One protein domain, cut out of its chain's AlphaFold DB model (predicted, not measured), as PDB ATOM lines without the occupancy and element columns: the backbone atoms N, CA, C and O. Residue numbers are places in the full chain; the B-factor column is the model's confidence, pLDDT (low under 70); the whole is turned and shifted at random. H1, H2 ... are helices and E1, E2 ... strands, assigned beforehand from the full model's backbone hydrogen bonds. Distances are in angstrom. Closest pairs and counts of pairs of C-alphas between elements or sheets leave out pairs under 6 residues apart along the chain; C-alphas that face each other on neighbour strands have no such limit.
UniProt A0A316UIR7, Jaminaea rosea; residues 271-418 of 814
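What this domain is: This is residues 271 to 418 of the 814 residues of a protein of Jaminaea rosea (UniProt A0A316UIR7). Picture a small closed barrel of six antiparallel strands, with three short helices packed separately on its outside. H1 crosses over E2 and E5, H2 runs along E3 and E4, and H3 sits beside the strands near E4 and E5, while sharp bends in E2 and E5 help to carry these two strands round the ring. The printed part has 148 residues, and along it come H1, E1, E2, H2, E3, E4, E5, H3 and E6; round the ring the strands run E1, E2, E5, E4, E3, E6 and back to E1. The class is mixed, helices and strands, although under half of the residues, 71 of 148, are in named elements. The whole is compact, with a radius of gyration of the C-alphas of 14.6 A, and rounded, with spans of 37 by 36 by 32 A.

Where its parts are: Start at Glu 271 and read on to C-alpha 282 at (65.277, 0.836, -57.204), where H1 begins; it runs over residues 282 to 292, 15.3 A from first to last C-alpha. Next find E1, residues 298 to 304, 19.4 A long, and E2, residues 307 to 320, the longest strand at 29.2 A. E2 bends by 83 degrees at residue 317. H2 follows as residues 329 to 336, 10.3 A long, then E3 as residues 344 to 349, 16.8 A long, and E4 as residues 358 to 363, 16.5 A long. E5 begins at C-alpha 374, at (70.353, -1.765, -58.755), and takes residues 374 to 382 over 20.8 A, with a bend of 76 degrees at residue 379. H3 is residues 391 to 396, 8.6 A long. E6, residues 408 to 411, is 10.0 A long and ends at C-alpha 411, at (74.061, 8.815, -48.849).

How they stand to each other: Begin with the barrel at E1 and E2, an antiparallel hairpin, where N 300 and O 313 are 2.9 A apart, within hydrogen-bond range. On the other side of E2 look for E5, antiparallel to it, with N 314 and O 381 at 2.8 A before the bend in E2 and N 319 and O 376 at 2.9 A after it. E3, E4 and E5 form a meander, each strand the antiparallel neighbour of the one before; E4 and E5 are a hairpin with N 362 and O 375 at 2.8 A, and E3 and E4 are a hairpin with N 346 and O 361 at 2.9 A. E6 closes the ring by staggered pairing: N 345 of E3 and O 408 are 2.8 A apart, and N 303 of E1 and O 409 are 2.9 A apart. Now look outside the barrel. H1 is on it at a height over the sheet of 8.1 A and runs across the strands, at 86 degrees to E2 on the local plane; its closest C-alphas to E2 are Ala 282 and His 320, 4.9 A apart. H1 is over E2 and only just over E5, on which 3 of its 11 C-alphas fall. H2 is on the barrel at a height over the sheet of 8.6 A, over E3 and E4, and runs along the strands, at 19 degrees to E3 on the local plane; its closest C-alphas to E3 are Arg 330 and Ala 348, 6.1 A apart. H3 is on the barrel at a height over the sheet of 6.6 A but over none of its strands; its closest C-alphas to E5 are Leu 391 and Arg 379, 6.1 A apart. H1, H2 and H3 are apart from one another. Every O i to N i+4 pair is within hydrogen-bond range in H1 and H3, and 3 of 4 are in H2.

The domain as a whole: The two C-alphas farthest apart are those of His 353 and Gly 417, at 45.1 A. The printed part has no cut, and its one long link, of 11 residues, joins H3 to E6. In the B-factor column the mean pLDDT of the printed part is 81.9; look for values under 70 at residues 305 to 308, 350 to 357, 370, 389, 399 to 406 and 415 to 418.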
ATOM      1  N   GLU A 271      61.398  17.658 -49.539       92.62
ATOM      2  CA  GLU A 271      61.794  16.491 -48.738       92.62
ATOM      3  C   GLU A 271      61.331  15.136 -49.305       92.62
ATOM      4  O   GLU A 271      62.048  14.147 -49.157       92.62
ATOM      5  N   HIS A 272      60.203  15.077 -50.027       94.31
ATOM      6  CA  HIS A 272      59.716  13.841 -50.659       94.31
ATOM      7  C   HIS A 272      60.647  13.343 -51.778       94.31
ATOM      8  O   HIS A 272      60.687  12.142 -52.062       94.31
ATOM      9  N   GLY A 273      61.421  14.256 -52.380       94.44
ATOM     10  CA  GLY A 273      62.434  13.952 -53.389       94.44
ATOM     11  C   GLY A 273      63.743  13.397 -52.817       94.44
ATOM     12  O   GLY A 273      64.633  13.030 -53.582       94.44
ATOM     13  N   ARG A 274      63.908  13.331 -51.491       96.19
ATOM     14  CA  ARG A 274      65.116  12.778 -50.873       96.19
ATOM     15  C   ARG A 274      65.136  11.256 -51.020       96.19
ATOM     16  O   ARG A 274      64.222  10.575 -50.558       96.19
ATOM     17  N   VAL A 275      66.188  10.722 -51.634       96.69
ATOM     18  CA  VAL A 275      66.383   9.272 -51.760       96.69
ATOM     19  C   VAL A 275      66.918   8.712 -50.449       96.69
ATOM     20  O   VAL A 275      68.004   9.094 -50.008       96.69
ATOM     21  N   ASP A 276      66.173   7.783 -49.848       95.12
ATOM     22  CA  ASP A 276      66.680   6.962 -48.756       95.12
ATOM     23  C   ASP A 276      67.205   5.629 -49.292       95.12
ATOM     24  O   ASP A 276      66.444   4.698 -49.544       95.12
ATOM     25  N   TRP A 277      68.524   5.528 -49.444       94.31
ATOM     26  CA  TRP A 277      69.156   4.317 -49.961       94.31
ATOM     27  C   TRP A 277      69.011   3.095 -49.051       94.31
ATOM     28  O   TRP A 277      69.145   1.988 -49.554       94.31
ATOM     29  N   GLN A 278      68.787   3.263 -47.742       90.31
ATOM     30  CA  GLN A 278      68.631   2.127 -46.825       90.31
ATOM     31  C   GLN A 278      67.188   1.609 -46.818       90.31
ATOM     32  O   GLN A 278      66.968   0.404 -46.716       90.31
ATOM     33  N   ALA A 279      66.204   2.498 -46.973       92.44
ATOM     34  CA  ALA A 279      64.792   2.124 -46.952       92.44
ATOM     35  C   ALA A 279      64.206   1.781 -48.336       92.44
ATOM     36  O   ALA A 279      63.288   0.962 -48.403       92.44
ATOM     37  N   MET A 280      64.693   2.395 -49.420       94.81
ATOM     38  CA  MET A 280      64.054   2.337 -50.743       94.81
ATOM     39  C   MET A 280      64.747   1.367 -51.710       94.81
ATOM     40  O   MET A 280      65.976   1.324 -51.830       94.81
ATOM     41  N   SER A 281      63.928   0.634 -52.459       95.00
ATOM     42  CA  SER A 281      64.317  -0.151 -53.631       95.00
ATOM     43  C   SER A 281      64.462   0.708 -54.890       95.00
ATOM     44  O   SER A 281      63.931   1.817 -54.992       95.00
ATOM     45  N   ALA A 282      65.141   0.173 -55.908       94.12
ATOM     46  CA  ALA A 282      65.277   0.836 -57.204       94.12
ATOM     47  C   ALA A 282      63.921   1.128 -57.881       94.12
ATOM     48  O   ALA A 282      63.771   2.184 -58.499       94.12
ATOM     49  N   LYS A 283      62.925   0.238 -57.725       93.19
ATOM     50  CA  LYS A 283      61.560   0.434 -58.248       93.19
ATOM     51  C   LYS A 283      60.860   1.615 -57.570       93.19
ATOM     52  O   LYS A 283      60.280   2.446 -58.263       93.19
ATOM     53  N   GLU A 284      60.943   1.724 -56.241       94.94
ATOM     54  CA  GLU A 284      60.366   2.847 -55.481       94.94
ATOM     55  C   GLU A 284      61.034   4.182 -55.836       94.94
ATOM     56  O   GLU A 284      60.361   5.207 -55.954       94.94
ATOM     57  N   ILE A 285      62.353   4.184 -56.055       96.31
ATOM     58  CA  ILE A 285      63.089   5.390 -56.460       96.31
ATOM     59  C   ILE A 285      62.679   5.831 -57.874       96.31
ATOM     60  O   ILE A 285      62.398   7.012 -58.076       96.31
ATOM     61  N   GLU A 286      62.565   4.916 -58.845       95.38
ATOM     62  CA  GLU A 286      62.028   5.260 -60.173       95.38
ATOM     63  C   GLU A 286      60.559   5.706 -60.099       95.38
ATOM     64  O   GLU A 286      60.171   6.656 -60.774       95.38
ATOM     65  N   ALA A 287      59.730   5.065 -59.273       95.88
ATOM     66  CA  ALA A 287      58.338   5.458 -59.081       95.88
ATOM     67  C   ALA A 287      58.213   6.905 -58.578       95.88
ATOM     68  O   ALA A 287      57.455   7.695 -59.144       95.88
ATOM     69  N   ARG A 288      59.025   7.291 -57.586       96.88
ATOM     70  CA  ARG A 288      59.123   8.682 -57.115       96.88
ATOM     71  C   ARG A 288      59.647   9.634 -58.189       96.88
ATOM     72  O   ARG A 288      59.153  10.751 -58.277       96.88
ATOM     73  N   HIS A 289      60.609   9.217 -59.017       95.75
ATOM     74  CA  HIS A 289      61.103  10.035 -60.136       95.75
ATOM     75  C   HIS A 289      59.994  10.308 -61.161       95.75
ATOM     76  O   HIS A 289      59.742  11.466 -61.479       95.75
ATOM     77  N   ARG A 290      59.259   9.271 -61.586       95.44
ATOM     78  CA  ARG A 290      58.126   9.387 -62.521       95.44
ATOM     79  C   ARG A 290      56.956  10.210 -61.972       95.44
ATOM     80  O   ARG A 290      56.318  10.924 -62.740       95.44
ATOM     81  N   GLY A 291      56.662  10.094 -60.674       96.12
ATOM     82  CA  GLY A 291      55.528  10.774 -60.033       96.12
ATOM     83  C   GLY A 291      55.806  12.215 -59.597       96.12
ATOM     84  O   GLY A 291      54.899  13.042 -59.631       96.12
ATOM     85  N   PHE A 292      57.039  12.528 -59.180       95.19
ATOM     86  CA  PHE A 292      57.401  13.848 -58.642       95.19
ATOM     87  C   PHE A 292      58.252  14.700 -59.595       95.19
ATOM     88  O   PHE A 292      58.338  15.910 -59.389       95.19
ATOM     89  N   GLY A 293      58.885  14.100 -60.612       90.12
ATOM     90  CA  GLY A 293      59.941  14.718 -61.426       90.12
ATOM     91  C   GLY A 293      59.564  16.019 -62.138       90.12
ATOM     92  O   GLY A 293      60.425  16.877 -62.328       90.12
ATOM     93  N   HIS A 294      58.285  16.212 -62.478       89.31
ATOM     94  CA  HIS A 294      57.777  17.445 -63.098       89.31
ATOM     95  C   HIS A 294      57.701  18.634 -62.124       89.31
ATOM     96  O   HIS A 294      57.700  19.783 -62.560       89.31
ATOM     97  N   GLN A 295      57.639  18.373 -60.815       89.94
ATOM     98  CA  GLN A 295      57.583  19.385 -59.751       89.94
ATOM     99  C   GLN A 295      58.913  19.515 -59.002       89.94
ATOM    100  O   GLN A 295      59.371  20.627 -58.734       89.94
ATOM    101  N   ILE A 296      59.536  18.389 -58.639       92.69
ATOM    102  CA  ILE A 296      60.788  18.340 -57.879       92.69
ATOM    103  C   ILE A 296      61.726  17.260 -58.418       92.69
ATOM    104  O   ILE A 296      61.335  16.132 -58.700       92.69
ATOM    105  N   ASN A 297      63.015  17.584 -58.481       92.12
ATOM    106  CA  ASN A 297      64.044  16.589 -58.765       92.12
ATOM    107  C   ASN A 297      64.293  15.711 -57.535       92.12
ATOM    108  O   ASN A 297      64.356  16.221 -56.409       92.12
ATOM    109  N   LEU A 298      64.539  14.419 -57.761       95.75
ATOM    110  CA  LEU A 298      65.085  13.567 -56.710       95.75
ATOM    111  C   LEU A 298      66.497  14.030 -56.338       95.75
ATOM    112  O   LEU A 298      67.237  14.549 -57.177       95.75
ATOM    113  N   TYR A 299      66.895  13.839 -55.083       95.62
ATOM    114  CA  TYR A 299      68.234  14.187 -54.629       95.62
ATOM    115  C   TYR A 299      68.789  13.244 -53.566       95.62
ATOM    116  O   TYR A 299      68.079  12.618 -52.783       95.62
ATOM    117  N   THR A 300      70.112  13.209 -53.537       95.81
ATOM    118  CA  THR A 300      70.959  12.478 -52.598       95.81
ATOM    119  C   THR A 300      72.143  13.373 -52.228       95.81
ATOM    120  O   THR A 300      72.310  14.456 -52.792       95.81
ATOM    121  N   TYR A 301      73.006  12.933 -51.322       93.75
ATOM    122  CA  TYR A 301      74.326  13.524 -51.115       93.75
ATOM    123  C   TYR A 301      75.390  12.550 -51.624       93.75
ATOM    124  O   TYR A 301      75.187  11.336 -51.590       93.75
ATOM    125  N   LEU A 302      76.488  13.076 -52.159       90.44
ATOM    126  CA  LEU A 302      77.591  12.305 -52.729       90.44
ATOM    127  C   LEU A 302      78.867  12.586 -51.937       90.44
ATOM    128  O   LEU A 302      79.368  13.713 -51.952       90.44
ATOM    129  N   HIS A 303      79.398  11.568 -51.262       86.25
ATOM    130  CA  HIS A 303      80.709  11.655 -50.629       86.25
ATOM    131  C   HIS A 303      81.813  11.591 -51.684       86.25
ATOM    132  O   HIS A 303      81.834  10.702 -52.540       86.25
ATOM    133  N   ARG A 304      82.756  12.525 -51.575       72.94
ATOM    134  CA  ARG A 304      83.982  12.560 -52.370       72.94
ATOM    135  C   ARG A 304      85.146  12.082 -51.507       72.94
ATOM    136  O   ARG A 304      85.144  12.297 -50.303       72.94
ATOM    137  N   SER A 305      86.162  11.473 -52.113       65.88
ATOM    138  CA  SER A 305      87.381  11.079 -51.389       65.88
ATOM    139  C   SER A 305      88.282  12.267 -51.024       65.88
ATOM    140  O   SER A 305      89.189  12.111 -50.216       65.88
ATOM    141  N   ASP A 306      88.067  13.433 -51.641       67.25
ATOM    142  CA  ASP A 306      88.866  14.655 -51.472       67.25
ATOM    143  C   ASP A 306      88.207  15.717 -50.570       67.25
ATOM    144  O   ASP A 306      88.780  16.784 -50.367       67.25
ATOM    145  N   SER A 307      87.015  15.445 -50.025       69.06
ATOM    146  CA  SER A 307      86.278  16.367 -49.155       69.06
ATOM    147  C   SER A 307      85.501  15.604 -48.078       69.06
ATOM    148  O   SER A 307      84.782  14.662 -48.415       69.06
ATOM    149  N   PRO A 308      85.559  16.021 -46.798       69.19
ATOM    150  CA  PRO A 308      84.760  15.410 -45.739       69.19
ATOM    151  C   PRO A 308      83.255  15.707 -45.877       69.19
ATOM    152  O   PRO A 308      82.443  14.929 -45.382       69.19
ATOM    153  N   GLN A 309      82.873  16.801 -46.551       76.06
ATOM    154  CA  GLN A 309      81.471  17.190 -46.728       76.06
ATOM    155  C   GLN A 309      80.850  16.531 -47.967       76.06
ATOM    156  O   GLN A 309      81.451  16.520 -49.047       76.06
ATOM    157  N   ALA A 310      79.623  16.017 -47.827       84.62
ATOM    158  CA  ALA A 310      78.910  15.363 -48.913       84.62
ATOM    159  C   ALA A 310      78.189  16.391 -49.804       84.62
ATOM    160  O   ALA A 310      77.460  17.264 -49.340       84.62
ATOM    161  N   VAL A 311      78.354  16.283 -51.124       88.12
ATOM    162  CA  VAL A 311      77.794  17.263 -52.066       88.12
ATOM    163  C   VAL A 311      76.373  16.864 -52.455       88.12
ATOM    164  O   VAL A 311      76.167  15.804 -53.059       88.12
ATOM    165  N   ARG A 312      75.382  17.723 -52.166       91.25
ATOM    166  CA  ARG A 312      73.998  17.517 -52.627       91.25
ATOM    167  C   ARG A 312      73.987  17.342 -54.146       91.25
ATOM    168  O   ARG A 312      74.512  18.174 -54.881       91.25
ATOM    169  N   THR A 313      73.390  16.255 -54.605       92.00
ATOM    170  CA  THR A 313      73.378  15.822 -56.000       92.00
ATOM    171  C   THR A 313      71.945  15.512 -56.403       92.00
ATOM    172  O   THR A 313      71.293  14.673 -55.782       92.00
ATOM    173  N   LEU A 314      71.449  16.214 -57.421       93.75
ATOM    174  CA  LEU A 314      70.160  15.937 -58.043       93.75
ATOM    175  C   LEU A 314      70.305  14.749 -58.992       93.75
ATOM    176  O   LEU A 314      71.284  14.668 -59.735       93.75
ATOM    177  N   LEU A 315      69.325  13.855 -58.974       93.25
ATOM    178  CA  LEU A 315      69.214  12.716 -59.873       93.25
ATOM    179  C   LEU A 315      68.166  13.078 -60.930       93.25
ATOM    180  O   LEU A 315      66.977  13.143 -60.625       93.25
ATOM    181  N   LEU A 316      68.631  13.394 -62.140       90.62
ATOM    182  CA  LEU A 316      67.806  13.979 -63.204       90.62
ATOM    183  C   LEU A 316      67.154  12.898 -64.076       90.62
ATOM    184  O   LEU A 316      66.020  13.055 -64.510       90.62
ATOM    185  N   ASP A 317      67.859  11.789 -64.305       90.12
ATOM    186  CA  ASP A 317      67.366  10.640 -65.071       90.12
ATOM    187  C   ASP A 317      67.805   9.333 -64.394       90.12
ATOM    188  O   ASP A 317      69.007   9.033 -64.336       90.12
ATOM    189  N   VAL A 318      66.833   8.591 -63.844       92.69
ATOM    190  CA  VAL A 318      67.039   7.336 -63.103       92.69
ATOM    191  C   VAL A 318      66.012   6.276 -63.475       92.69
ATOM    192  O   VAL A 318      64.834   6.577 -63.652       92.69
ATOM    193  N   HIS A 319      66.446   5.024 -63.581       90.50
ATOM    194  CA  HIS A 319      65.594   3.874 -63.892       90.50
ATOM    195  C   HIS A 319      66.011   2.670 -63.036       90.50
ATOM    196  O   HIS A 319      67.200   2.499 -62.758       90.50
ATOM    197  N   HIS A 320      65.081   1.802 -62.648       91.31
ATOM    198  CA  HIS A 320      65.437   0.505 -62.076       91.31
ATOM    199  C   HIS A 320      66.060  -0.401 -63.149       91.31
ATOM    200  O   HIS A 320      65.766  -0.284 -64.341       91.31
ATOM    201  N   VAL A 321      66.936  -1.312 -62.729       89.00
ATOM    202  CA  VAL A 321      67.437  -2.378 -63.600       89.00
ATOM    203  C   VAL A 321      66.512  -3.597 -63.457       89.00
ATOM    204  O   VAL A 321      66.391  -4.111 -62.342       89.00
ATOM    205  N   PRO A 322      65.865  -4.084 -64.533       84.62
ATOM    206  CA  PRO A 322      65.053  -5.298 -64.472       84.62
ATOM    207  C   PRO A 322      65.935  -6.550 -64.356       84.62
ATOM    208  O   PRO A 322      67.080  -6.562 -64.813       84.62
ATOM    209  N   SER A 323      65.392  -7.627 -63.785       80.94
ATOM    210  CA  SER A 323      66.092  -8.909 -63.567       80.94
ATOM    211  C   SER A 323      66.613  -9.567 -64.847       80.94
ATOM    212  O   SER A 323      67.613 -10.278 -64.807       80.94
ATOM    213  N   THR A 324      65.984  -9.280 -65.986       79.31
ATOM    214  CA  THR A 324      66.362  -9.772 -67.317       79.31
ATOM    215  C   THR A 324      67.472  -8.961 -67.998       79.31
ATOM    216  O   THR A 324      67.932  -9.346 -69.072       79.31
ATOM    217  N   ALA A 325      67.918  -7.834 -67.428       80.25
ATOM    218  CA  ALA A 325      68.926  -6.992 -68.066       80.25
ATOM    219  C   ALA A 325      70.334  -7.606 -68.003       80.25
ATOM    220  O   ALA A 325      70.843  -7.943 -66.931       80.25
ATOM    221  N   SER A 326      71.024  -7.624 -69.147       82.81
ATOM    222  CA  SER A 326      72.464  -7.878 -69.182       82.81
ATOM    223  C   SER A 326      73.216  -6.740 -68.482       82.81
ATOM    224  O   SER A 326      73.151  -5.580 -68.896       82.81
ATOM    225  N   LEU A 327      73.910  -7.069 -67.392       83.50
ATOM    226  CA  LEU A 327      74.706  -6.129 -66.605       83.50
ATOM    227  C   LEU A 327      76.174  -6.127 -67.055       83.50
ATOM    228  O   LEU A 327      76.760  -7.205 -67.184       83.50
ATOM    229  N   PRO A 328      76.823  -4.953 -67.177       86.06
ATOM    230  CA  PRO A 328      78.280  -4.877 -67.265       86.06
ATOM    231  C   PRO A 328      78.938  -5.531 -66.041       86.06
ATOM    232  O   PRO A 328      78.444  -5.359 -64.926       86.06
ATOM    233  N   GLU A 329      80.093  -6.186 -66.205       83.56
ATOM    234  CA  GLU A 329      80.815  -6.859 -65.101       83.56
ATOM    235  C   GLU A 329      81.001  -5.966 -63.864       83.56
ATOM    236  O   GLU A 329      80.783  -6.386 -62.729       83.56
ATOM    237  N   ARG A 330      81.301  -4.679 -64.078       82.56
ATOM    238  CA  ARG A 330      81.436  -3.684 -63.000       82.56
ATOM    239  C   ARG A 330      80.171  -3.534 -62.152       82.56
ATOM    240  O   ARG A 330      80.278  -3.317 -60.951       82.56
ATOM    241  N   ALA A 331      78.990  -3.632 -62.762       86.81
ATOM    242  CA  ALA A 331      77.709  -3.541 -62.068       86.81
ATOM    243  C   ALA A 331      77.352  -4.855 -61.351       86.81
ATOM    244  O   ALA A 331      76.799  -4.803 -60.252       86.81
ATOM    245  N   LYS A 332      77.730  -6.016 -61.912       87.25
ATOM    246  CA  LYS A 332      77.577  -7.323 -61.246       87.25
ATOM    247  C   LYS A 332      78.286  -7.344 -59.888       87.25
ATOM    248  O   LYS A 332      77.669  -7.706 -58.896       87.25
ATOM    249  N   VAL A 333      79.509  -6.808 -59.804       86.69
ATOM    250  CA  VAL A 333      80.277  -6.696 -58.543       86.69
ATOM    251  C   VAL A 333      79.515  -5.963 -57.421       86.69
ATOM    252  O   VAL A 333      79.660  -6.330 -56.256       86.69
ATOM    253  N   LEU A 334      78.677  -4.960 -57.726       86.38
ATOM    254  CA  LEU A 334      77.850  -4.290 -56.706       86.38
ATOM    255  C   LEU A 334      76.691  -5.159 -56.208       86.38
ATOM    256  O   LEU A 334      76.373  -5.130 -55.018       86.38
ATOM    257  N   ARG A 335      76.047  -5.890 -57.125       84.81
ATOM    258  CA  ARG A 335      74.934  -6.802 -56.840       84.81
ATOM    259  C   ARG A 335      75.421  -8.001 -56.025       84.81
ATOM    260  O   ARG A 335      74.881  -8.275 -54.960       84.81
ATOM    261  N   ASP A 336      76.475  -8.651 -56.511       84.81
ATOM    262  CA  ASP A 336      76.936  -9.963 -56.044       84.81
ATOM    263  C   ASP A 336      77.750  -9.888 -54.743       84.81
ATOM    264  O   ASP A 336      77.835 -10.871 -54.014       84.81
ATOM    265  N   ASN A 337      78.328  -8.726 -54.410       84.50
ATOM    266  CA  ASN A 337      79.028  -8.534 -53.141       84.50
ATOM    267  C   ASN A 337      78.081  -7.952 -52.062       84.50
ATOM    268  O   ASN A 337      77.746  -6.758 -52.117       84.50
ATOM    269  N   PRO A 338      77.680  -8.733 -51.037       81.12
ATOM    270  CA  PRO A 338      76.794  -8.261 -49.974       81.12
ATOM    271  C   PRO A 338      77.448  -7.213 -49.061       81.12
ATOM    272  O   PRO A 338      76.731  -6.410 -48.473       81.12
ATOM    273  N   GLN A 339      78.785  -7.156 -48.983       84.19
ATOM    274  CA  GLN A 339      79.506  -6.231 -48.097       84.19
ATOM    275  C   GLN A 339      79.345  -4.759 -48.499       84.19
ATOM    276  O   GLN A 339      79.539  -3.875 -47.665       84.19
ATOM    277  N   TYR A 340      78.992  -4.464 -49.758       87.56
ATOM    278  CA  TYR A 340      78.694  -3.093 -50.167       87.56
ATOM    279  C   TYR A 340      77.309  -2.668 -49.656       87.56
ATOM    280  O   TYR A 340      76.314  -3.269 -50.071       87.56
ATOM    281  N   PRO A 341      77.207  -1.611 -48.826       89.88
ATOM    282  CA  PRO A 341      75.919  -1.110 -48.359       89.88
ATOM    283  C   PRO A 341      75.164  -0.377 -49.475       89.88
ATOM    284  O   PRO A 341      75.779   0.211 -50.372       89.88
ATOM    285  N   SER A 342      73.832  -0.321 -49.392       92.88
ATOM    286  CA  SER A 342      72.992   0.459 -50.313       92.88
ATOM    287  C   SER A 342      73.449   1.924 -50.385       92.88
ATOM    288  O   SER A 342      73.902   2.483 -49.381       92.88
ATOM    289  N   GLY A 343      73.416   2.526 -51.574       92.44
ATOM    290  CA  GLY A 343      74.037   3.812 -51.921       92.44
ATOM    291  C   GLY A 343      75.463   3.698 -52.489       92.44
ATOM    292  O   GLY A 343      76.027   4.690 -52.947       92.44
ATOM    293  N   THR A 344      76.074   2.505 -52.489       92.81
ATOM    294  CA  THR A 344      77.380   2.280 -53.139       92.81
ATOM    295  C   THR A 344      77.181   2.193 -54.643       92.81
ATOM    296  O   THR A 344      76.247   1.533 -55.098       92.81
ATOM    297  N   ALA A 345      78.031   2.863 -55.416       92.31
ATOM    298  CA  ALA A 345      77.813   3.050 -56.839       92.31
ATOM    299  C   ALA A 345      79.087   2.934 -57.679       92.31
ATOM    300  O   ALA A 345      80.195   3.196 -57.213       92.31
ATOM    301  N   VAL A 346      78.920   2.559 -58.947       89.62
ATOM    302  CA  VAL A 346      80.014   2.336 -59.898       89.62
ATOM    303  C   VAL A 346      79.672   2.941 -61.252       89.62
ATOM    304  O   VAL A 346      78.554   2.799 -61.748       89.62
ATOM    305  N   PHE A 347      80.647   3.605 -61.868       87.75
ATOM    306  CA  PHE A 347      80.540   4.070 -63.246       87.75
ATOM    307  C   PHE A 347      80.909   2.935 -64.211       87.75
ATOM    308  O   PHE A 347      82.055   2.460 -64.243       87.75
ATOM    309  N   ALA A 348      79.934   2.506 -65.006       84.06
ATOM    310  CA  ALA A 348      80.091   1.470 -66.014       84.06
ATOM    311  C   ALA A 348      79.729   2.043 -67.399       84.06
ATOM    312  O   ALA A 348      78.549   2.260 -67.684       84.06
ATOM    313  N   PRO A 349      80.721   2.303 -68.271       70.44
ATOM    314  CA  PRO A 349      80.445   2.555 -69.677       70.44
ATOM    315  C   PRO A 349      79.973   1.251 -70.331       70.44
ATOM    316  O   PRO A 349      80.618   0.211 -70.179       70.44
ATOM    317  N   THR A 350      78.842   1.294 -71.036       64.44
ATOM    318  CA  THR A 350      78.346   0.147 -71.816       64.44
ATOM    319  C   THR A 350      79.110   0.053 -73.146       64.44
ATOM    320  O   THR A 350      79.603   1.065 -73.641       64.44
ATOM    321  N   SER A 351      79.244  -1.157 -73.706       51.66
ATOM    322  CA  SER A 351      80.068  -1.445 -74.898       51.66
ATOM    323  C   SER A 351      79.780  -0.507 -76.092       51.66
ATOM    324  O   SER A 351      78.606  -0.245 -76.372       51.66
ATOM    325  N   PRO A 352      80.808  -0.038 -76.836       48.03
ATOM    326  CA  PRO A 352      80.659   0.981 -77.884       48.03
ATOM    327  C   PRO A 352      79.724   0.603 -79.046       48.03
ATOM    328  O   PRO A 352      79.261   1.489 -79.758       48.03
ATOM    329  N   HIS A 353      79.409  -0.680 -79.245       44.44
ATOM    330  CA  HIS A 353      78.548  -1.133 -80.350       44.44
ATOM    331  C   HIS A 353      77.037  -1.073 -80.056       44.44
ATOM    332  O   HIS A 353      76.242  -1.241 -80.974       44.44
ATOM    333  N   ALA A 354      76.617  -0.805 -78.814       45.47
ATOM    334  CA  ALA A 354      75.198  -0.731 -78.427       45.47
ATOM    335  C   ALA A 354      74.632   0.709 -78.383       45.47
ATOM    336  O   ALA A 354      73.547   0.938 -77.846       45.47
ATOM    337  N   GLY A 355      75.392   1.684 -78.899       43.97
ATOM    338  CA  GLY A 355      75.205   3.112 -78.631       43.97
ATOM    339  C   GLY A 355      75.656   3.451 -77.208       43.97
ATOM    340  O   GLY A 355      75.056   2.983 -76.243       43.97
ATOM    341  N   GLU A 356      76.727   4.242 -77.064       46.06
ATOM    342  CA  GLU A 356      77.390   4.517 -75.775       46.06
ATOM    343  C   GLU A 356      76.427   5.094 -74.711       46.06
ATOM    344  O   GLU A 356      76.271   6.307 -74.568       46.06
ATOM    345  N   ARG A 357      75.804   4.226 -73.904       62.94
ATOM    346  CA  ARG A 357      75.105   4.619 -72.675       62.94
ATOM    347  C   ARG A 357      76.049   4.434 -71.503       62.94
ATOM    348  O   ARG A 357      76.292   3.319 -71.041       62.94
ATOM    349  N   GLU A 358      76.596   5.539 -71.026       78.88
ATOM    350  CA  GLU A 358      77.363   5.569 -69.790       78.88
ATOM    351  C   GLU A 358      76.409   5.700 -68.606       78.88
ATOM    352  O   GLU A 358      75.555   6.586 -68.580       78.88
ATOM    353  N   ILE A 359      76.519   4.778 -67.649       88.38
ATOM    354  CA  ILE A 359      75.563   4.634 -66.553       88.38
ATOM    355  C   ILE A 359      76.329   4.528 -65.236       88.38
ATOM    356  O   ILE A 359      77.331   3.815 -65.127       88.38
ATOM    357  N   ILE A 360      75.835   5.220 -64.209       91.25
ATOM    358  CA  ILE A 360      76.207   4.939 -62.823       91.25
ATOM    359  C   ILE A 360      75.175   3.966 -62.263       91.25
ATOM    360  O   ILE A 360      74.003   4.308 -62.136       91.25
ATOM    361  N   TYR A 361      75.612   2.758 -61.927       93.00
ATOM    362  CA  TYR A 361      74.780   1.790 -61.221       93.00
ATOM    363  C   TYR A 361      74.938   2.024 -59.723       93.00
ATOM    364  O   TYR A 361      76.066   2.075 -59.234       93.00
ATOM    365  N   VAL A 362      73.828   2.177 -59.003       94.50
ATOM    366  CA  VAL A 362      73.783   2.381 -57.550       94.50
ATOM    367  C   VAL A 362      73.069   1.207 -56.901       94.50
ATOM    368  O   VAL A 362      71.958   0.866 -57.303       94.50
ATOM    369  N   LYS A 363      73.682   0.605 -55.880       93.88
ATOM    370  CA  LYS A 363      73.060  -0.452 -55.081       93.88
ATOM    371  C   LYS A 363      71.922   0.113 -54.236       93.88
ATOM    372  O   LYS A 363      72.111   1.110 -53.543       93.88
ATOM    373  N   THR A 364      70.764  -0.525 -54.266       94.50
ATOM    374  CA  THR A 364      69.585  -0.187 -53.460       94.50
ATOM    375  C   THR A 364      69.259  -1.326 -52.510       94.50
ATOM    376  O   THR A 364      69.787  -2.430 -52.641       94.50
ATOM    377  N   THR A 365      68.337  -1.083 -51.586       91.12
ATOM    378  CA  THR A 365      67.717  -2.170 -50.831       91.12
ATOM    379  C   THR A 365      66.909  -3.069 -51.776       91.12
ATOM    380  O   THR A 365      66.368  -2.606 -52.785       91.12
ATOM    381  N   VAL A 366      66.887  -4.365 -51.476       87.50
ATOM    382  CA  VAL A 366      66.101  -5.398 -52.168       87.50
ATOM    383  C   VAL A 366      64.858  -5.652 -51.320       87.50
ATOM    384  O   VAL A 366      64.983  -5.848 -50.111       87.50
ATOM    385  N   ARG A 367      63.666  -5.583 -51.921       83.00
ATOM    386  CA  ARG A 367      62.380  -5.749 -51.218       83.00
ATOM    387  C   ARG A 367      61.673  -7.047 -51.582       83.00
ATOM    388  O   ARG A 367      60.917  -7.557 -50.764       83.00
ATOM    389  N   GLN A 368      61.911  -7.562 -52.785       78.88
ATOM    390  CA  GLN A 368      61.324  -8.803 -53.285       78.88
ATOM    391  C   GLN A 368      62.422  -9.761 -53.752       78.88
ATOM    392  O   GLN A 368      63.455  -9.342 -54.278       78.88
ATOM    393  N   GLU A 369      62.187 -11.058 -53.572       71.25
ATOM    394  CA  GLU A 369      63.076 -12.103 -54.071       71.25
ATOM    395  C   GLU A 369      63.170 -12.032 -55.608       71.25
ATOM    396  O   GLU A 369      62.178 -11.797 -56.299       71.25
ATOM    397  N   GLY A 370      64.386 -12.147 -56.150       69.81
ATOM    398  CA  GLY A 370      64.658 -11.975 -57.584       69.81
ATOM    399  C   GLY A 370      64.868 -10.530 -58.072       69.81
ATOM    400  O   GLY A 370      65.155 -10.331 -59.254       69.81
ATOM    401  N   GLU A 371      64.782  -9.502 -57.216       80.12
ATOM    402  CA  GLU A 371      65.178  -8.140 -57.608       80.12
ATOM    403  C   GLU A 371      66.702  -7.972 -57.711       80.12
ATOM    404  O   GLU A 371      67.464  -8.412 -56.855       80.12
ATOM    405  N   VAL A 372      67.152  -7.223 -58.723       80.12
ATOM    406  CA  VAL A 372      68.581  -6.922 -58.949       80.12
ATOM    407  C   VAL A 372      69.174  -6.014 -57.863       80.12
ATOM    408  O   VAL A 372      70.387  -5.993 -57.674       80.12
ATOM    409  N   GLY A 373      68.347  -5.211 -57.183       88.75
ATOM    410  CA  GLY A 373      68.822  -4.232 -56.198       88.75
ATOM    411  C   GLY A 373      69.735  -3.148 -56.789       88.75
ATOM    412  O   GLY A 373      70.618  -2.651 -56.092       88.75
ATOM    413  N   LEU A 374      69.569  -2.800 -58.072       92.81
ATOM    414  CA  LEU A 374      70.353  -1.765 -58.755       92.81
ATOM    415  C   LEU A 374      69.453  -0.695 -59.393       92.81
ATOM    416  O   LEU A 374      68.514  -1.001 -60.130       92.81
ATOM    417  N   LEU A 375      69.813   0.568 -59.167       94.75
ATOM    418  CA  LEU A 375      69.292   1.743 -59.862       94.75
ATOM    419  C   LEU A 375      70.324   2.222 -60.891       94.75
ATOM    420  O   LEU A 375      71.479   2.468 -60.547       94.75
ATOM    421  N   ALA A 376      69.913   2.389 -62.143       92.88
ATOM    422  CA  ALA A 376      70.705   3.004 -63.198       92.88
ATOM    423  C   ALA A 376      70.471   4.523 -63.218       92.88
ATOM    424  O   ALA A 376      69.352   4.978 -63.446       92.88
ATOM    425  N   VAL A 377      71.530   5.309 -63.025       93.00
ATOM    426  CA  VAL A 377      71.527   6.776 -63.123       93.00
ATOM    427  C   VAL A 377      72.225   7.187 -64.418       93.00
ATOM    428  O   VAL A 377      73.385   6.833 -64.641       93.00
ATOM    429  N   ARG A 378      71.519   7.937 -65.271       88.44
ATOM    430  CA  ARG A 378      72.001   8.402 -66.587       88.44
ATOM    431  C   ARG A 378      72.366   9.882 -66.603       88.44
ATOM    432  O   ARG A 378      73.324  10.267 -67.266       88.44
ATOM    433  N   ARG A 379      71.628  10.713 -65.861       88.81
ATOM    434  CA  ARG A 379      71.905  12.147 -65.697       88.81
ATOM    435  C   ARG A 379      71.812  12.534 -64.229       88.81
ATOM    436  O   ARG A 379      70.874  12.148 -63.532       88.81
ATOM    437  N   LEU A 380      72.779  13.318 -63.766       90.62
ATOM    438  CA  LEU A 380      72.816  13.872 -62.415       90.62
ATOM    439  C   LEU A 380      73.515  15.238 -62.409       90.62
ATOM    440  O   LEU A 380      74.287  15.552 -63.316       90.62
ATOM    441  N   MET A 381      73.265  16.044 -61.378       88.12
ATOM    442  CA  MET A 381      73.894  17.356 -61.206       88.12
ATOM    443  C   MET A 381      74.268  17.595 -59.743       88.12
ATOM    444  O   MET A 381      73.410  17.619 -58.864       88.12
ATOM    445  N   CYS A 382      75.555  17.819 -59.477       85.81
ATOM    446  CA  CYS A 382      76.040  18.224 -58.156       85.81
ATOM    447  C   CYS A 382      75.821  19.725 -57.920       85.81
ATOM    448  O   CYS A 382      76.030  20.536 -58.823       85.81
ATOM    449  N   ALA A 383      75.467  20.100 -56.692       80.94
ATOM    450  CA  ALA A 383      75.332  21.490 -56.273       80.94
ATOM    451  C   ALA A 383      76.609  22.301 -56.564       80.94
ATOM    452  O   ALA A 383      77.728  21.810 -56.414       80.94
ATOM    453  N   GLY A 384      76.434  23.548 -57.009       71.69
ATOM    454  CA  GLY A 384      77.535  24.446 -57.375       71.69
ATOM    455  C   GLY A 384      78.184  24.177 -58.741       71.69
ATOM    456  O   GLY A 384      78.986  24.997 -59.180       71.69
ATOM    457  N   LYS A 385      77.834  23.090 -59.445       73.25
ATOM    458  CA  LYS A 385      78.248  22.848 -60.838       73.25
ATOM    459  C   LYS A 385      77.097  23.133 -61.806       73.25
ATOM    460  O   LYS A 385      75.930  22.979 -61.456       73.25
ATOM    461  N   ALA A 386      77.433  23.537 -63.030       71.50
ATOM    462  CA  ALA A 386      76.470  23.574 -64.128       71.50
ATOM    463  C   ALA A 386      76.045  22.146 -64.516       71.50
ATOM    464  O   ALA A 386      76.837  21.206 -64.371       71.50
ATOM    465  N   GLU A 387      74.832  21.998 -65.051       74.88
ATOM    466  CA  GLU A 387      74.378  20.755 -65.685       74.88
ATOM    467  C   GLU A 387      75.383  20.349 -66.776       74.88
ATOM    468  O   GLU A 387      75.802  21.173 -67.593       74.88
ATOM    469  N   GLN A 388      75.833  19.095 -66.741       72.56
ATOM    470  CA  GLN A 388      76.775  18.556 -67.721       72.56
ATOM    471  C   GLN A 388      75.992  17.906 -68.861       72.56
ATOM    472  O   GLN A 388      74.979  17.256 -68.613       72.56
ATOM    473  N   ALA A 389      76.472  18.059 -70.098       65.69
ATOM    474  CA  ALA A 389      75.797  17.505 -71.272       65.69
ATOM    475  C   ALA A 389      75.735  15.968 -71.241       65.69
ATOM    476  O   ALA A 389      74.759  15.381 -71.698       65.69
ATOM    477  N   THR A 390      76.762  15.320 -70.679       76.94
ATOM    478  CA  THR A 390      76.834  13.863 -70.545       76.94
ATOM    479  C   THR A 390      77.331  13.435 -69.163       76.94
ATOM    480  O   THR A 390      78.006  14.186 -68.447       76.94
ATOM    481  N   LEU A 391      77.060  12.175 -68.807       82.00
ATOM    482  CA  LEU A 391      77.642  11.547 -67.620       82.00
ATOM    483  C   LEU A 391      79.174  11.406 -67.740       82.00
ATOM    484  O   LEU A 391      79.864  11.457 -66.720       82.00
ATOM    485  N   ARG A 392      79.710  11.329 -68.972       81.69
ATOM    486  CA  ARG A 392      81.149  11.353 -69.294       81.69
ATOM    487  C   ARG A 392      81.828  12.593 -68.762       81.69
ATOM    488  O   ARG A 392      82.857  12.504 -68.093       81.69
ATOM    489  N   ASP A 393      81.250  13.749 -69.065       80.38
ATOM    490  CA  ASP A 393      81.819  15.054 -68.738       80.38
ATOM    491  C   ASP A 393      81.800  15.268 -67.226       80.38
ATOM    492  O   ASP A 393      82.805  15.660 -66.628       80.38
ATOM    493  N   TRP A 394      80.700  14.862 -66.583       84.75
ATOM    494  CA  TRP A 394      80.621  14.812 -65.129       84.75
ATOM    495  C   TRP A 394      81.677  13.875 -64.513       84.75
ATOM    496  O   TRP A 394      82.387  14.283 -63.593       84.75
ATOM    497  N   TRP A 395      81.851  12.656 -65.039       83.06
ATOM    498  CA  TRP A 395      82.822  11.669 -64.541       83.06
ATOM    499  C   TRP A 395      84.289  12.071 -64.780       83.06
ATOM    500  O   TRP A 395      85.179  11.744 -63.986       83.06
ATOM    501  N   ARG A 396      84.575  12.801 -65.864       79.75
ATOM    502  CA  ARG A 396      85.873  13.452 -66.108       79.75
ATOM    503  C   ARG A 396      86.121  14.548 -65.069       79.75
ATOM    504  O   ARG A 396      87.165  14.545 -64.422       79.75
ATOM    505  N   GLY A 397      85.136  15.417 -64.845       75.62
ATOM    506  CA  GLY A 397      85.191  16.513 -63.874       75.62
ATOM    507  C   GLY A 397      84.980  16.119 -62.406       75.62
ATOM    508  O   GLY A 397      84.908  17.010 -61.552       75.62
ATOM    509  N   TYR A 398      84.841  14.829 -62.079       74.00
ATOM    510  CA  TYR A 398      84.615  14.388 -60.701       74.00
ATOM    511  C   TYR A 398      85.883  14.467 -59.840       74.00
ATOM    512  O   TYR A 398      85.768  14.760 -58.656       74.00
ATOM    513  N   GLY A 399      87.076  14.298 -60.420       61.69
ATOM    514  CA  GLY A 399      88.334  14.165 -59.672       61.69
ATOM    515  C   GLY A 399      88.459  12.762 -59.070       61.69
ATOM    516  O   GLY A 399      87.595  12.323 -58.316       61.69
ATOM    517  N   ARG A 400      89.500  12.018 -59.459       64.31
ATOM    518  CA  ARG A 400      89.653  10.594 -59.118       64.31
ATOM    519  C   ARG A 400      90.866  10.393 -58.202       64.31
ATOM    520  O   ARG A 400      91.914  10.967 -58.506       64.31
ATOM    521  N   PRO A 401      90.776   9.572 -57.141       53.47
ATOM    522  CA  PRO A 401      91.966   9.106 -56.434       53.47
ATOM    523  C   PRO A 401      92.868   8.305 -57.389       53.47
ATOM    524  O   PRO A 401      92.386   7.628 -58.299       53.47
ATOM    525  N   LYS A 402      94.189   8.398 -57.202       49.22
ATOM    526  CA  LYS A 402      95.169   7.603 -57.958       49.22
ATOM    527  C   LYS A 402      95.290   6.209 -57.337       49.22
ATOM    528  O   LYS A 402      95.491   6.115 -56.132       49.22
ATOM    529  N   GLY A 403      95.254   5.160 -58.159       49.06
ATOM    530  CA  GLY A 403      95.660   3.800 -57.774       49.06
ATOM    531  C   GLY A 403      94.608   2.721 -58.026       49.06
ATOM    532  O   GLY A 403      94.938   1.698 -58.609       49.06
ATOM    533  N   GLU A 404      93.345   2.968 -57.672       54.12
ATOM    534  CA  GLU A 404      92.256   1.986 -57.796       54.12
ATOM    535  C   GLU A 404      90.940   2.622 -58.265       54.12
ATOM    536  O   GLU A 404      90.763   3.841 -58.260       54.12
ATOM    537  N   MET A 405      90.014   1.771 -58.716       55.91
ATOM    538  CA  MET A 405      88.708   2.160 -59.254       55.91
ATOM    539  C   MET A 405      87.833   2.822 -58.172       55.91
ATOM    540  O   MET A 405      87.427   2.138 -57.231       55.91
ATOM    541  N   PRO A 406      87.481   4.119 -58.288       68.44
ATOM    542  CA  PRO A 406      86.715   4.791 -57.249       68.44
ATOM    543  C   PRO A 406      85.257   4.327 -57.248       68.44
ATOM    544  O   PRO A 406      84.467   4.708 -58.117       68.44
ATOM    545  N   LEU A 407      84.890   3.548 -56.230       81.19
ATOM    546  CA  LEU A 407      83.496   3.388 -55.831       81.19
ATOM    547  C   LEU A 407      82.952   4.753 -55.396       81.19
ATOM    548  O   LEU A 407      83.535   5.438 -54.555       81.19
ATOM    549  N   LEU A 408      81.819   5.146 -55.968       87.38
ATOM    550  CA  LEU A 408      81.056   6.296 -55.508       87.38
ATOM    551  C   LEU A 408      80.227   5.902 -54.284       87.38
ATOM    552  O   LEU A 408      79.741   4.773 -54.178       87.38
ATOM    553  N   ARG A 409      80.011   6.857 -53.376       89.94
ATOM    554  CA  ARG A 409      79.165   6.661 -52.198       89.94
ATOM    555  C   ARG A 409      78.087   7.738 -52.132       89.94
ATOM    556  O   ARG A 409      78.344   8.866 -51.709       89.94
ATOM    557  N   PHE A 410      76.877   7.365 -52.528       92.62
ATOM    558  CA  PHE A 410      75.677   8.146 -52.274       92.62
ATOM    559  C   PHE A 410      75.134   7.845 -50.872       92.62
ATOM    560  O   PHE A 410      75.162   6.703 -50.405       92.62
ATOM    561  N   VAL A 411      74.660   8.884 -50.188       91.56
ATOM    562  CA  VAL A 411      74.061   8.815 -48.849       91.56
ATOM    563  C   VAL A 411      72.841   9.731 -48.752       91.56
ATOM    564  O   VAL A 411      72.744  10.751 -49.436       91.56
ATOM    565  N   SER A 412      71.902   9.360 -47.886       89.50
ATOM    566  CA  SER A 412      70.584   9.998 -47.773       89.50
ATOM    567  C   SER A 412      70.595  11.330 -46.995       89.50
ATOM    568  O   SER A 412      69.618  12.077 -47.052       89.50
ATOM    569  N   HIS A 413      71.676  11.632 -46.266       84.31
ATOM    570  CA  HIS A 413      71.861  12.821 -45.419       84.31
ATOM    571  C   HIS A 413      73.272  13.407 -45.606       84.31
ATOM    572  O   HIS A 413      74.201  12.665 -45.925       84.31
ATOM    573  N   ASP A 414      73.451  14.712 -45.368       71.56
ATOM    574  CA  ASP A 414      74.789  15.308 -45.236       71.56
ATOM    575  C   ASP A 414      75.364  14.943 -43.859       71.56
ATOM    576  O   ASP A 414      75.003  15.535 -42.841       71.56
ATOM    577  N   ASN A 415      76.228  13.927 -43.811       55.66
ATOM    578  CA  ASN A 415      76.858  13.451 -42.578       55.66
ATOM    579  C   ASN A 415      78.025  14.364 -42.150       55.66
ATOM    580  O   ASN A 415      79.153  13.900 -41.972       55.66
ATOM    581  N   GLY A 416      77.746  15.652 -41.931       45.78
ATOM    582  CA  GLY A 416      78.714  16.704 -41.578       45.78
ATOM    583  C   GLY A 416      79.439  16.554 -40.227       45.78
ATOM    584  O   GLY A 416      80.012  17.524 -39.743       45.78
ATOM    585  N   GLY A 417      79.422  15.368 -39.606       35.66
ATOM    586  CA  GLY A 417      80.045  15.100 -38.303       35.66
ATOM    587  C   GLY A 417      80.531  13.663 -38.054       35.66
ATOM    588  O   GLY A 417      81.082  13.405 -36.990       35.66
ATOM    589  N   ILE A 418      80.373  12.717 -38.997       36.19
ATOM    590  CA  ILE A 418      80.726  11.288 -38.786       36.19
ATOM    591  C   ILE A 418      81.722  10.781 -39.853       36.19
ATOM    592  O   ILE A 418      81.658   9.646 -40.320       36.19
TER     593      ILE A 418